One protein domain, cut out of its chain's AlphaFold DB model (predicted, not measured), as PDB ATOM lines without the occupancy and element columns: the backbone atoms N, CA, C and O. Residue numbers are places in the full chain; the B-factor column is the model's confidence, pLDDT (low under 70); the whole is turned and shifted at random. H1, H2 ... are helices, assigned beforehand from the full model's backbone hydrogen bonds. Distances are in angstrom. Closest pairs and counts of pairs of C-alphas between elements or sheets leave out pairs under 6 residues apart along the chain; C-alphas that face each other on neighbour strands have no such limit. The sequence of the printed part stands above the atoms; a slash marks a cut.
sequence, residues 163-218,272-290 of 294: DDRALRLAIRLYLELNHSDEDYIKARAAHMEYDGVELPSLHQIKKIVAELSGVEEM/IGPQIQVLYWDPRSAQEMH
ATOM      1  N   ASP A 163      -6.554   2.572  44.728       80.94
ATOM      2  CA  ASP A 163      -7.174   3.667  45.469       80.94
ATOM      3  C   ASP A 163      -6.152   4.648  46.075       80.94
ATOM      4  O   ASP A 163      -6.494   5.798  46.349       80.94
ATOM      5  N   ASP A 164      -4.879   4.250  46.217       88.75
ATOM      6  CA  ASP A 164      -3.815   5.096  46.775       88.75
ATOM      7  C   ASP A 164      -2.694   5.363  45.759       88.75
ATOM      8  O   ASP A 164      -1.749   4.589  45.567       88.75
ATOM      9  N   ARG A 165      -2.797   6.514  45.086       88.69
ATOM     10  CA  ARG A 165      -1.811   6.963  44.094       88.69
ATOM     11  C   ARG A 165      -0.448   7.278  44.719       88.69
ATOM     12  O   ARG A 165       0.569   7.045  44.064       88.69
ATOM     13  N   ALA A 166      -0.421   7.820  45.938       90.56
ATOM     14  CA  ALA A 166       0.818   8.190  46.617       90.56
ATOM     15  C   ALA A 166       1.593   6.932  47.016       90.56
ATOM     16  O   ALA A 166       2.785   6.811  46.727       90.56
ATOM     17  N   LEU A 167       0.891   5.949  47.579       90.38
ATOM     18  CA  LEU A 167       1.471   4.666  47.941       90.38
ATOM     19  C   LEU A 167       1.962   3.892  46.718       90.38
ATOM     20  O   LEU A 167       3.078   3.376  46.726       90.38
ATOM     21  N   ARG A 168       1.178   3.857  45.633       90.94
ATOM     22  CA  ARG A 168       1.593   3.201  44.385       90.94
ATOM     23  C   ARG A 168       2.869   3.812  43.814       90.94
ATOM     24  O   ARG A 168       3.747   3.073  43.374       90.94
ATOM     25  N   LEU A 169       2.984   5.143  43.833       90.94
ATOM     26  CA  LEU A 169       4.207   5.833  43.423       90.94
ATOM     27  C   LEU A 169       5.379   5.459  44.335       90.94
ATOM     28  O   LEU A 169       6.446   5.124  43.833       90.94
ATOM     29  N   ALA A 170       5.180   5.472  45.654       91.88
ATOM     30  CA  ALA A 170       6.221   5.131  46.618       91.88
ATOM     31  C   ALA A 170       6.740   3.697  46.443       91.88
ATOM     32  O   ALA A 170       7.949   3.492  46.385       91.88
ATOM     33  N   ILE A 171       5.842   2.718  46.297       91.00
ATOM     34  CA  ILE A 171       6.208   1.314  46.058       91.00
ATOM     35  C   ILE A 171       6.972   1.194  44.743       91.00
ATOM     36  O   ILE A 171       8.026   0.569  44.698       91.00
ATOM     37  N   ARG A 172       6.484   1.838  43.679       90.19
ATOM     38  CA  ARG A 172       7.152   1.816  42.378       90.19
ATOM     39  C   ARG A 172       8.563   2.399  42.448       90.19
ATOM     40  O   ARG A 172       9.490   1.763  41.967       90.19
ATOM     41  N   LEU A 173       8.731   3.559  43.083       90.62
ATOM     42  CA  LEU A 173      10.048   4.158  43.304       90.62
ATOM     43  C   LEU A 173      10.953   3.215  44.098       90.62
ATOM     44  O   LEU A 173      12.101   3.016  43.726       90.62
ATOM     45  N   TYR A 174      10.441   2.608  45.168       90.44
ATOM     46  CA  TYR A 174      11.217   1.682  45.986       90.44
ATOM     47  C   TYR A 174      11.680   0.439  45.209       90.44
ATOM     48  O   TYR A 174      12.812   0.004  45.389       90.44
ATOM     49  N   LEU A 175      10.834  -0.111  44.330       88.38
ATOM     50  CA  LEU A 175      11.152  -1.303  43.538       88.38
ATOM     51  C   LEU A 175      12.018  -1.011  42.299       88.38
ATOM     52  O   LEU A 175      12.798  -1.867  41.897       88.38
ATOM     53  N   GLU A 176      11.872   0.161  41.672       87.19
ATOM     54  CA  GLU A 176      12.613   0.524  40.450       87.19
ATOM     55  C   GLU A 176      14.004   1.115  40.738       87.19
ATOM     56  O   GLU A 176      14.884   1.080  39.873       87.19
ATOM     57  N   LEU A 177      14.228   1.677  41.929       85.44
ATOM     58  CA  LEU A 177      15.530   2.223  42.306       85.44
ATOM     59  C   LEU A 177      16.481   1.090  42.710       85.44
ATOM     60  O   LEU A 177      16.207   0.301  43.610       85.44
ATOM     61  N   ASN A 178      17.633   1.031  42.039       62.62
ATOM     62  CA  ASN A 178      18.635  -0.016  42.223       62.62
ATOM     63  C   ASN A 178      19.363   0.122  43.578       62.62
ATOM     64  O   ASN A 178      20.448   0.686  43.662       62.62
ATOM     65  N   HIS A 179      18.747  -0.421  44.629       61.78
ATOM     66  CA  HIS A 179      19.332  -0.867  45.904       61.78
ATOM     67  C   HIS A 179      20.333   0.061  46.612       61.78
ATOM     68  O   HIS A 179      21.360  -0.394  47.122       61.78
ATOM     69  N   SER A 180      19.992   1.337  46.776       72.50
ATOM     70  CA  SER A 180      20.449   2.058  47.961       72.50
ATOM     71  C   SER A 180      19.277   2.723  48.672       72.50
ATOM     72  O   SER A 180      18.444   3.394  48.064       72.50
ATOM     73  N   ASP A 181      19.228   2.535  49.990       87.25
ATOM     74  CA  ASP A 181      18.306   3.227  50.895       87.25
ATOM     75  C   ASP A 181      18.325   4.751  50.660       87.25
ATOM     76  O   ASP A 181      17.294   5.424  50.707       87.25
ATOM     77  N   GLU A 182      19.501   5.272  50.310       88.44
ATOM     78  CA  GLU A 182      19.754   6.666  49.957       88.44
ATOM     79  C   GLU A 182      19.032   7.127  48.684       88.44
ATOM     80  O   GLU A 182      18.560   8.265  48.628       88.44
ATOM     81  N   ASP A 183      18.919   6.279  47.659       90.75
ATOM     82  CA  ASP A 183      18.270   6.659  46.401       90.75
ATOM     83  C   ASP A 183      16.771   6.858  46.596       90.75
ATOM     84  O   ASP A 183      16.217   7.859  46.131       90.75
ATOM     85  N   TYR A 184      16.124   5.973  47.363       91.69
ATOM     86  CA  TYR A 184      14.722   6.156  47.733       91.69
ATOM     87  C   TYR A 184      14.523   7.446  48.536       91.69
ATOM     88  O   TYR A 184      13.605   8.214  48.247       91.69
ATOM     89  N   ILE A 185      15.394   7.729  49.515       92.19
ATOM     90  CA  ILE A 185      15.306   8.945  50.340       92.19
ATOM     91  C   ILE A 185      15.394  10.210  49.473       92.19
ATOM     92  O   ILE A 185      14.592  11.132  49.649       92.19
ATOM     93  N   LYS A 186      16.332  10.256  48.521       91.75
ATOM     94  CA  LYS A 186      16.506  11.403  47.616       91.75
ATOM     95  C   LYS A 186      15.338  11.551  46.648       91.75
ATOM     96  O   LYS A 186      14.821  12.656  46.497       91.75
ATOM     97  N   ALA A 187      14.899  10.456  46.027       90.50
ATOM     98  CA  ALA A 187      13.757  10.467  45.118       90.50
ATOM     99  C   ALA A 187      12.478  10.918  45.838       90.50
ATOM    100  O   ALA A 187      11.759  11.787  45.345       90.50
ATOM    101  N   ARG A 188      12.245  10.406  47.052       92.19
ATOM    102  CA  ARG A 188      11.159  10.840  47.935       92.19
ATOM    103  C   ARG A 188      11.196  12.347  48.172       92.19
ATOM    104  O   ARG A 188      10.169  13.001  48.022       92.19
ATOM    105  N   ALA A 189      12.353  12.894  48.546       92.31
ATOM    106  CA  ALA A 189      12.496  14.324  48.813       92.31
ATOM    107  C   ALA A 189      12.183  15.175  47.571       92.31
ATOM    108  O   ALA A 189      11.412  16.126  47.672       92.31
ATOM    109  N   ALA A 190      12.704  14.791  46.402       91.69
ATOM    110  CA  ALA A 190      12.453  15.495  45.145       91.69
ATOM    111  C   ALA A 190      10.965  15.482  44.747       91.69
ATOM    112  O   ALA A 190      10.422  16.508  44.339       91.69
ATOM    113  N   HIS A 191      10.280  14.345  44.908       90.50
ATOM    114  CA  HIS A 191       8.844  14.251  44.630       90.50
ATOM    115  C   HIS A 191       7.996  15.076  45.604       90.50
ATOM    116  O   HIS A 191       7.055  15.745  45.177       90.50
ATOM    117  N   MET A 192       8.342  15.065  46.895       91.88
ATOM    118  CA  MET A 192       7.657  15.888  47.895       91.88
ATOM    119  C   MET A 192       7.830  17.387  47.623       91.88
ATOM    120  O   MET A 192       6.894  18.149  47.844       91.88
ATOM    121  N   GLU A 193       8.996  17.812  47.130       93.19
ATOM    122  CA  GLU A 193       9.252  19.204  46.738       93.19
ATOM    123  C   GLU A 193       8.447  19.619  45.497       93.19
ATOM    124  O   GLU A 193       7.935  20.736  45.446       93.19
ATOM    125  N   TYR A 194       8.314  18.727  44.512       90.88
ATOM    126  CA  TYR A 194       7.663  19.034  43.236       90.88
ATOM    127  C   TYR A 194       6.127  18.997  43.305       90.88
ATOM    128  O   TYR A 194       5.473  19.967  42.923       90.88
ATOM    129  N   ASP A 195       5.549  17.900  43.807       87.31
ATOM    130  CA  ASP A 195       4.097  17.659  43.768       87.31
ATOM    131  C   ASP A 195       3.398  17.921  45.116       87.31
ATOM    132  O   ASP A 195       2.169  17.908  45.188       87.31
ATOM    133  N   GLY A 196       4.154  18.110  46.205       85.50
ATOM    134  CA  GLY A 196       3.612  18.279  47.561       85.50
ATOM    135  C   GLY A 196       2.942  17.029  48.149       85.50
ATOM    136  O   GLY A 196       2.377  17.092  49.240       85.50
ATOM    137  N   VAL A 197       2.985  15.894  47.443       87.19
ATOM    138  CA  VAL A 197       2.408  14.621  47.889       87.19
ATOM    139  C   VAL A 197       3.312  13.996  48.941       87.19
ATOM    140  O   VAL A 197       4.494  13.757  48.698       87.19
ATOM    141  N   GLU A 198       2.754  13.696  50.110       90.38
ATOM    142  CA  GLU A 198       3.493  13.023  51.170       90.38
ATOM    143  C   GLU A 198       3.690  11.542  50.833       90.38
ATOM    144  O   GLU A 198       2.732  10.788  50.671       90.38
ATOM    145  N   LEU A 199       4.953  11.127  50.720       92.12
ATOM    146  CA  LEU A 199       5.322   9.736  50.473       92.12
ATOM    147  C   LEU A 199       5.837   9.078  51.764       92.12
ATOM    148  O   LEU A 199       6.512   9.748  52.564       92.12
ATOM    149  N   PRO A 200       5.611   7.765  51.961       93.12
ATOM    150  CA  PRO A 200       6.164   7.012  53.082       93.12
ATOM    151  C   PRO A 200       7.680   7.187  53.201       93.12
ATOM    152  O   PRO A 200       8.405   7.219  52.207       93.12
ATOM    153  N   SER A 201       8.183   7.302  54.426       93.50
ATOM    154  CA  SER A 201       9.619   7.217  54.712       93.50
ATOM    155  C   SER A 201      10.191   5.853  54.310       93.50
ATOM    156  O   SER A 201       9.448   4.895  54.110       93.50
ATOM    157  N   LEU A 202      11.520   5.741  54.237       91.69
ATOM    158  CA  LEU A 202      12.192   4.479  53.911       91.69
ATOM    159  C   LEU A 202      11.776   3.330  54.846       91.69
ATOM    160  O   LEU A 202      11.527   2.214  54.405       91.69
ATOM    161  N   HIS A 203      11.671   3.607  56.145       90.94
ATOM    162  CA  HIS A 203      11.230   2.607  57.110       90.94
ATOM    163  C   HIS A 203       9.774   2.188  56.867       90.94
ATOM    164  O   HIS A 203       9.464   1.000  56.872       90.94
ATOM    165  N   GLN A 204       8.890   3.156  56.603       91.88
ATOM    166  CA  GLN A 204       7.482   2.878  56.325       91.88
ATOM    167  C   GLN A 204       7.307   2.089  55.028       91.88
ATOM    168  O   GLN A 204       6.565   1.118  55.032       91.88
ATOM    169  N   ILE A 205       7.998   2.450  53.939       91.88
ATOM    170  CA  ILE A 205       7.859   1.723  52.672       91.88
ATOM    171  C   ILE A 205       8.415   0.301  52.770       91.88
ATOM    172  O   ILE A 205       7.773  -0.615  52.274       91.88
ATOM    173  N   LYS A 206       9.539   0.087  53.475       88.88
ATOM    174  CA  LYS A 206      10.070  -1.259  53.752       88.88
ATOM    175  C   LYS A 206       9.063  -2.107  54.522       88.88
ATOM    176  O   LYS A 206       8.803  -3.240  54.134       88.88
ATOM    177  N   LYS A 207       8.466  -1.534  55.573       87.69
ATOM    178  CA  LYS A 207       7.430  -2.200  56.367       87.69
ATOM    179  C   LYS A 207       6.205  -2.538  55.516       87.69
ATOM    180  O   LYS A 207       5.767  -3.678  55.533       87.69
ATOM    181  N   ILE A 208       5.717  -1.582  54.728       89.38
ATOM    182  CA  ILE A 208       4.580  -1.802  53.830       89.38
ATOM    183  C   ILE A 208       4.912  -2.915  52.834       89.38
ATOM    184  O   ILE A 208       4.162  -3.870  52.727       89.38
ATOM    185  N   VAL A 209       6.048  -2.865  52.140       88.19
ATOM    186  CA  VAL A 209       6.423  -3.912  51.175       88.19
ATOM    187  C   VAL A 209       6.519  -5.288  51.842       88.19
ATOM    188  O   VAL A 209       6.038  -6.262  51.263       88.19
ATOM    189  N   ALA A 210       7.062  -5.382  53.059       86.12
ATOM    190  CA  ALA A 210       7.088  -6.628  53.826       86.12
ATOM    191  C   ALA A 210       5.675  -7.127  54.193       86.12
ATOM    192  O   ALA A 210       5.389  -8.315  54.069       86.12
ATOM    193  N   GLU A 211       4.766  -6.231  54.585       85.00
ATOM    194  CA  GLU A 211       3.365  -6.562  54.882       85.00
ATOM    195  C   GLU A 211       2.603  -7.021  53.632       85.00
ATOM    196  O   GLU A 211       1.900  -8.028  53.681       85.00
ATOM    197  N   LEU A 212       2.765  -6.316  52.508       82.94
ATOM    198  CA  LEU A 212       2.062  -6.610  51.257       82.94
ATOM    199  C   LEU A 212       2.565  -7.896  50.598       82.94
ATOM    200  O   LEU A 212       1.774  -8.642  50.031       82.94
ATOM    201  N   SER A 213       3.875  -8.144  50.643       82.38
ATOM    202  CA  SER A 213       4.471  -9.360  50.075       82.38
ATOM    203  C   SER A 213       4.414 -10.556  51.026       82.38
ATOM    204  O   SER A 213       4.622 -11.687  50.596       82.38
ATOM    205  N   GLY A 214       4.199 -10.318  52.322       84.75
ATOM    206  CA  GLY A 214       4.375 -11.322  53.370       84.75
ATOM    207  C   GLY A 214       5.836 -11.736  53.596       84.75
ATOM    208  O   GLY A 214       6.093 -12.563  54.471       84.75
ATOM    209  N   VAL A 215       6.795 -11.185  52.842       86.75
ATOM    210  CA  VAL A 215       8.214 -11.541  52.916       86.75
ATOM    211  C   VAL A 215       8.900 -10.683  53.971       86.75
ATOM    212  O   VAL A 215       9.016  -9.467  53.826       86.75
ATOM    213  N   GLU A 216       9.395 -11.333  55.020       88.69
ATOM    214  CA  GLU A 216      10.221 -10.706  56.048       88.69
ATOM    215  C   GLU A 216      11.600 -11.362  56.081       88.69
ATOM    216  O   GLU A 216      11.724 -12.586  56.086       88.69
ATOM    217  N   GLU A 217      12.641 -10.538  56.057       89.56
ATOM    218  CA  GLU A 217      14.031 -10.976  56.078       89.56
ATOM    219  C   GLU A 217      14.443 -11.450  57.477       89.56
ATOM    220  O   GLU A 217      14.263 -10.737  58.463       89.56
ATOM    221  N   MET A 218      15.067 -12.627  57.557       90.19
ATOM    222  CA  MET A 218      15.656 -13.143  58.792       90.19
ATOM    223  C   MET A 218      17.120 -12.718  58.863       90.19
ATOM    224  O   MET A 218      17.929 -13.097  58.011       90.19
ATOM    225  N   ILE A 272      11.378 -19.023  52.243       90.94
ATOM    226  CA  ILE A 272      10.730 -19.581  51.049       90.94
ATOM    227  C   ILE A 272       9.207 -19.684  51.212       90.94
ATOM    228  O   ILE A 272       8.475 -19.620  50.231       90.94
ATOM    229  N   GLY A 273       8.722 -19.791  52.455       90.12
ATOM    230  CA  GLY A 273       7.300 -19.942  52.776       90.12
ATOM    231  C   GLY A 273       6.399 -18.895  52.109       90.12
ATOM    232  O   GLY A 273       5.510 -19.291  51.354       90.12
ATOM    233  N   PRO A 274       6.643 -17.580  52.285       89.12
ATOM    234  CA  PRO A 274       5.794 -16.553  51.685       89.12
ATOM    235  C   PRO A 274       5.866 -16.561  50.152       89.12
ATOM    236  O   PRO A 274       4.873 -16.302  49.480       89.12
ATOM    237  N   GLN A 275       7.016 -16.934  49.580       87.50
ATOM    238  CA  GLN A 275       7.177 -17.048  48.128       87.50
ATOM    239  C   GLN A 275       6.279 -18.156  47.563       87.50
ATOM    240  O   GLN A 275       5.572 -17.942  46.581       87.50
ATOM    241  N   ILE A 276       6.249 -19.323  48.217       88.69
ATOM    242  CA  ILE A 276       5.374 -20.438  47.828       88.69
ATOM    243  C   ILE A 276       3.899 -20.050  47.984       88.69
ATOM    244  O   ILE A 276       3.098 -20.359  47.104       88.69
ATOM    245  N   GLN A 277       3.537 -19.350  49.064       88.06
ATOM    246  CA  GLN A 277       2.162 -18.889  49.287       88.06
ATOM    247  C   GLN A 277       1.661 -18.011  48.141       88.06
ATOM    248  O   GLN A 277       0.563 -18.241  47.641       88.06
ATOM    249  N   VAL A 278       2.476 -17.057  47.683       83.81
ATOM    250  CA  VAL A 278       2.129 -16.183  46.552       83.81
ATOM    251  C   VAL A 278       1.950 -16.984  45.260       83.81
ATOM    252  O   VAL A 278       0.975 -16.763  44.542       83.81
ATOM    253  N   LEU A 279       2.844 -17.941  44.983       85.00
ATOM    254  CA  LEU A 279       2.770 -18.781  43.780       85.00
ATOM    255  C   LEU A 279       1.521 -19.670  43.746       85.00
ATOM    256  O   LEU A 279       0.985 -19.924  42.670       85.00
ATOM    257  N   TYR A 280       1.072 -20.160  44.901       85.12
ATOM    258  CA  TYR A 280      -0.148 -20.962  44.997       85.12
ATOM    259  C   TYR A 280      -1.414 -20.101  44.934       85.12
ATOM    260  O   TYR A 280      -2.447 -20.542  44.438       85.12
ATOM    261  N   TRP A 281      -1.344 -18.878  45.456       80.94
ATOM    262  CA  TRP A 281      -2.493 -17.990  45.554       80.94
ATOM    263  C   TRP A 281      -2.875 -17.336  44.214       80.94
ATOM    264  O   TRP A 281      -4.063 -17.221  43.914       80.94
ATOM    265  N   ASP A 282      -1.907 -16.927  43.388       82.31
ATOM    266  CA  ASP A 282      -2.193 -16.313  42.086       82.31
ATOM    267  C   ASP A 282      -2.737 -17.357  41.085       82.31
ATOM    268  O   ASP A 282      -2.017 -18.300  40.756       82.31
ATOM    269  N   PRO A 283      -3.964 -17.211  40.536       83.81
ATOM    270  CA  PRO A 283      -4.573 -18.233  39.677       83.81
ATOM    271  C   PRO A 283      -3.744 -18.575  38.441       83.81
ATOM    272  O   PRO A 283      -3.725 -19.722  37.997       83.81
ATOM    273  N   ARG A 284      -3.054 -17.574  37.880       86.06
ATOM    274  CA  ARG A 284      -2.178 -17.774  36.729       86.06
ATOM    275  C   ARG A 284      -0.954 -18.596  37.127       86.06
ATOM    276  O   ARG A 284      -0.674 -19.597  36.477       86.06
ATOM    277  N   SER A 285      -0.267 -18.202  38.196       85.44
ATOM    278  CA  SER A 285       0.896 -18.916  38.733       85.44
ATOM    279  C   SER A 285       0.530 -20.338  39.160       85.44
ATOM    280  O   SER A 285       1.236 -21.277  38.814       85.44
ATOM    281  N   ALA A 286      -0.610 -20.533  39.822       86.94
ATOM    282  CA  ALA A 286      -1.108 -21.847  40.210       86.94
ATOM    283  C   ALA A 286      -1.369 -22.747  38.993       86.94
ATOM    284  O   ALA A 286      -0.987 -23.917  39.001       86.94
ATOM    285  N   GLN A 287      -1.956 -22.198  37.924       88.25
ATOM    286  CA  GLN A 287      -2.154 -22.916  36.666       88.25
ATOM    287  C   GLN A 287      -0.822 -23.277  35.992       88.25
ATOM    288  O   GLN A 287      -0.662 -24.413  35.545       88.25
ATOM    289  N   GLU A 288       0.124 -22.336  35.926       88.31
ATOM    290  CA  GLU A 288       1.466 -22.544  35.361       88.31
ATOM    291  C   GLU A 288       2.268 -23.585  36.169       88.31
ATOM    292  O   GLU A 288       3.006 -24.378  35.590       88.31
ATOM    293  N   MET A 289       2.064 -23.643  37.489       87.00
ATOM    294  CA  MET A 289       2.686 -24.611  38.402       87.00
ATOM    295  C   MET A 289       1.917 -25.940  38.514       87.00
ATOM    296  O   MET A 289       2.334 -26.823  39.263       87.00
ATOM    297  N   HIS A 290       0.804 -26.102  37.786       86.69
ATOM    298  CA  HIS A 290      -0.090 -27.265  37.859       86.69
ATOM    299  C   HIS A 290      -0.592 -27.587  39.276       86.69
ATOM    300  O   HIS A 290      -0.856 -28.744  39.615       86.69
TER     301      HIS A 290
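What this domain is: This is residues 163 to 218 and 272 to 290 of the 294 residues of an uncharacterized protein of Suillus luteus UH-Slu-Lm8-n1 (UniProt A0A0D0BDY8). A helical hairpin of H1 and H2, splayed like a V, has H3 running across it by its closed end; beyond the other end of H3 lies a separate small corner of two helices, H4 and H5. The printed part has 75 residues with five named helices, in the order H1, H2, H3, H4, H5, and no named strand; the class is all helix. It is loose, with a radius of gyration of the C-alphas of 15.1 A, and elongated, spanning 48 by 30 by 19 A.

Where its parts are: H1, residues 165 to 176, begins at C-alpha 165 (-1.811, 6.963, 44.094) and is 16.2 A long. H2, residues 181 to 195, is the longest at 21.5 A. H3, residues 202 to 213, measures 16.3 A and ends at C-alpha 213 (4.471, -9.360, 50.075). H4, residues 272 to 281, measures 14.4 A. H5, residues 283 to 288, measures 8.6 A and ends at C-alpha 288 (1.466, -22.544, 35.361).

How they stand to each other: H1 and H2 form a helical hairpin and touch through residues 170 to 174 and 184 to 188 alone, the closest C-alphas being those of Tyr 174 and Tyr 184, 5.9 A apart. They run opposite ways at a shallow tilt of 34 degrees, only just short of steep. H3 touches H1, about perpendicular at 89 degrees; the closest C-alphas, of Ile 171 and Ile 205, are 6.8 A apart. H3 and H4 are close but not clearly touching, with the closest C-alphas, of Ser 213 and Pro 274, 7.5 A apart. H4 and H5 only just touch, with 3 pairs of C-alphas within 8 A, and only at the corner; the closest are those of Tyr 280 and Ala 286, 5.0 A apart. In H1, H2, H3, H4 and H5 every O i to N i+4 pair is within hydrogen-bond range.

The domain as a whole: The farthest C-alphas, of Glu 193 and His 290, are 48.2 A apart. Residues 219 to 271 are not printed, and C-alphas 218 and 272 are 11.2 A apart across this cut. Confidence is under 70 at residues 178 to 179.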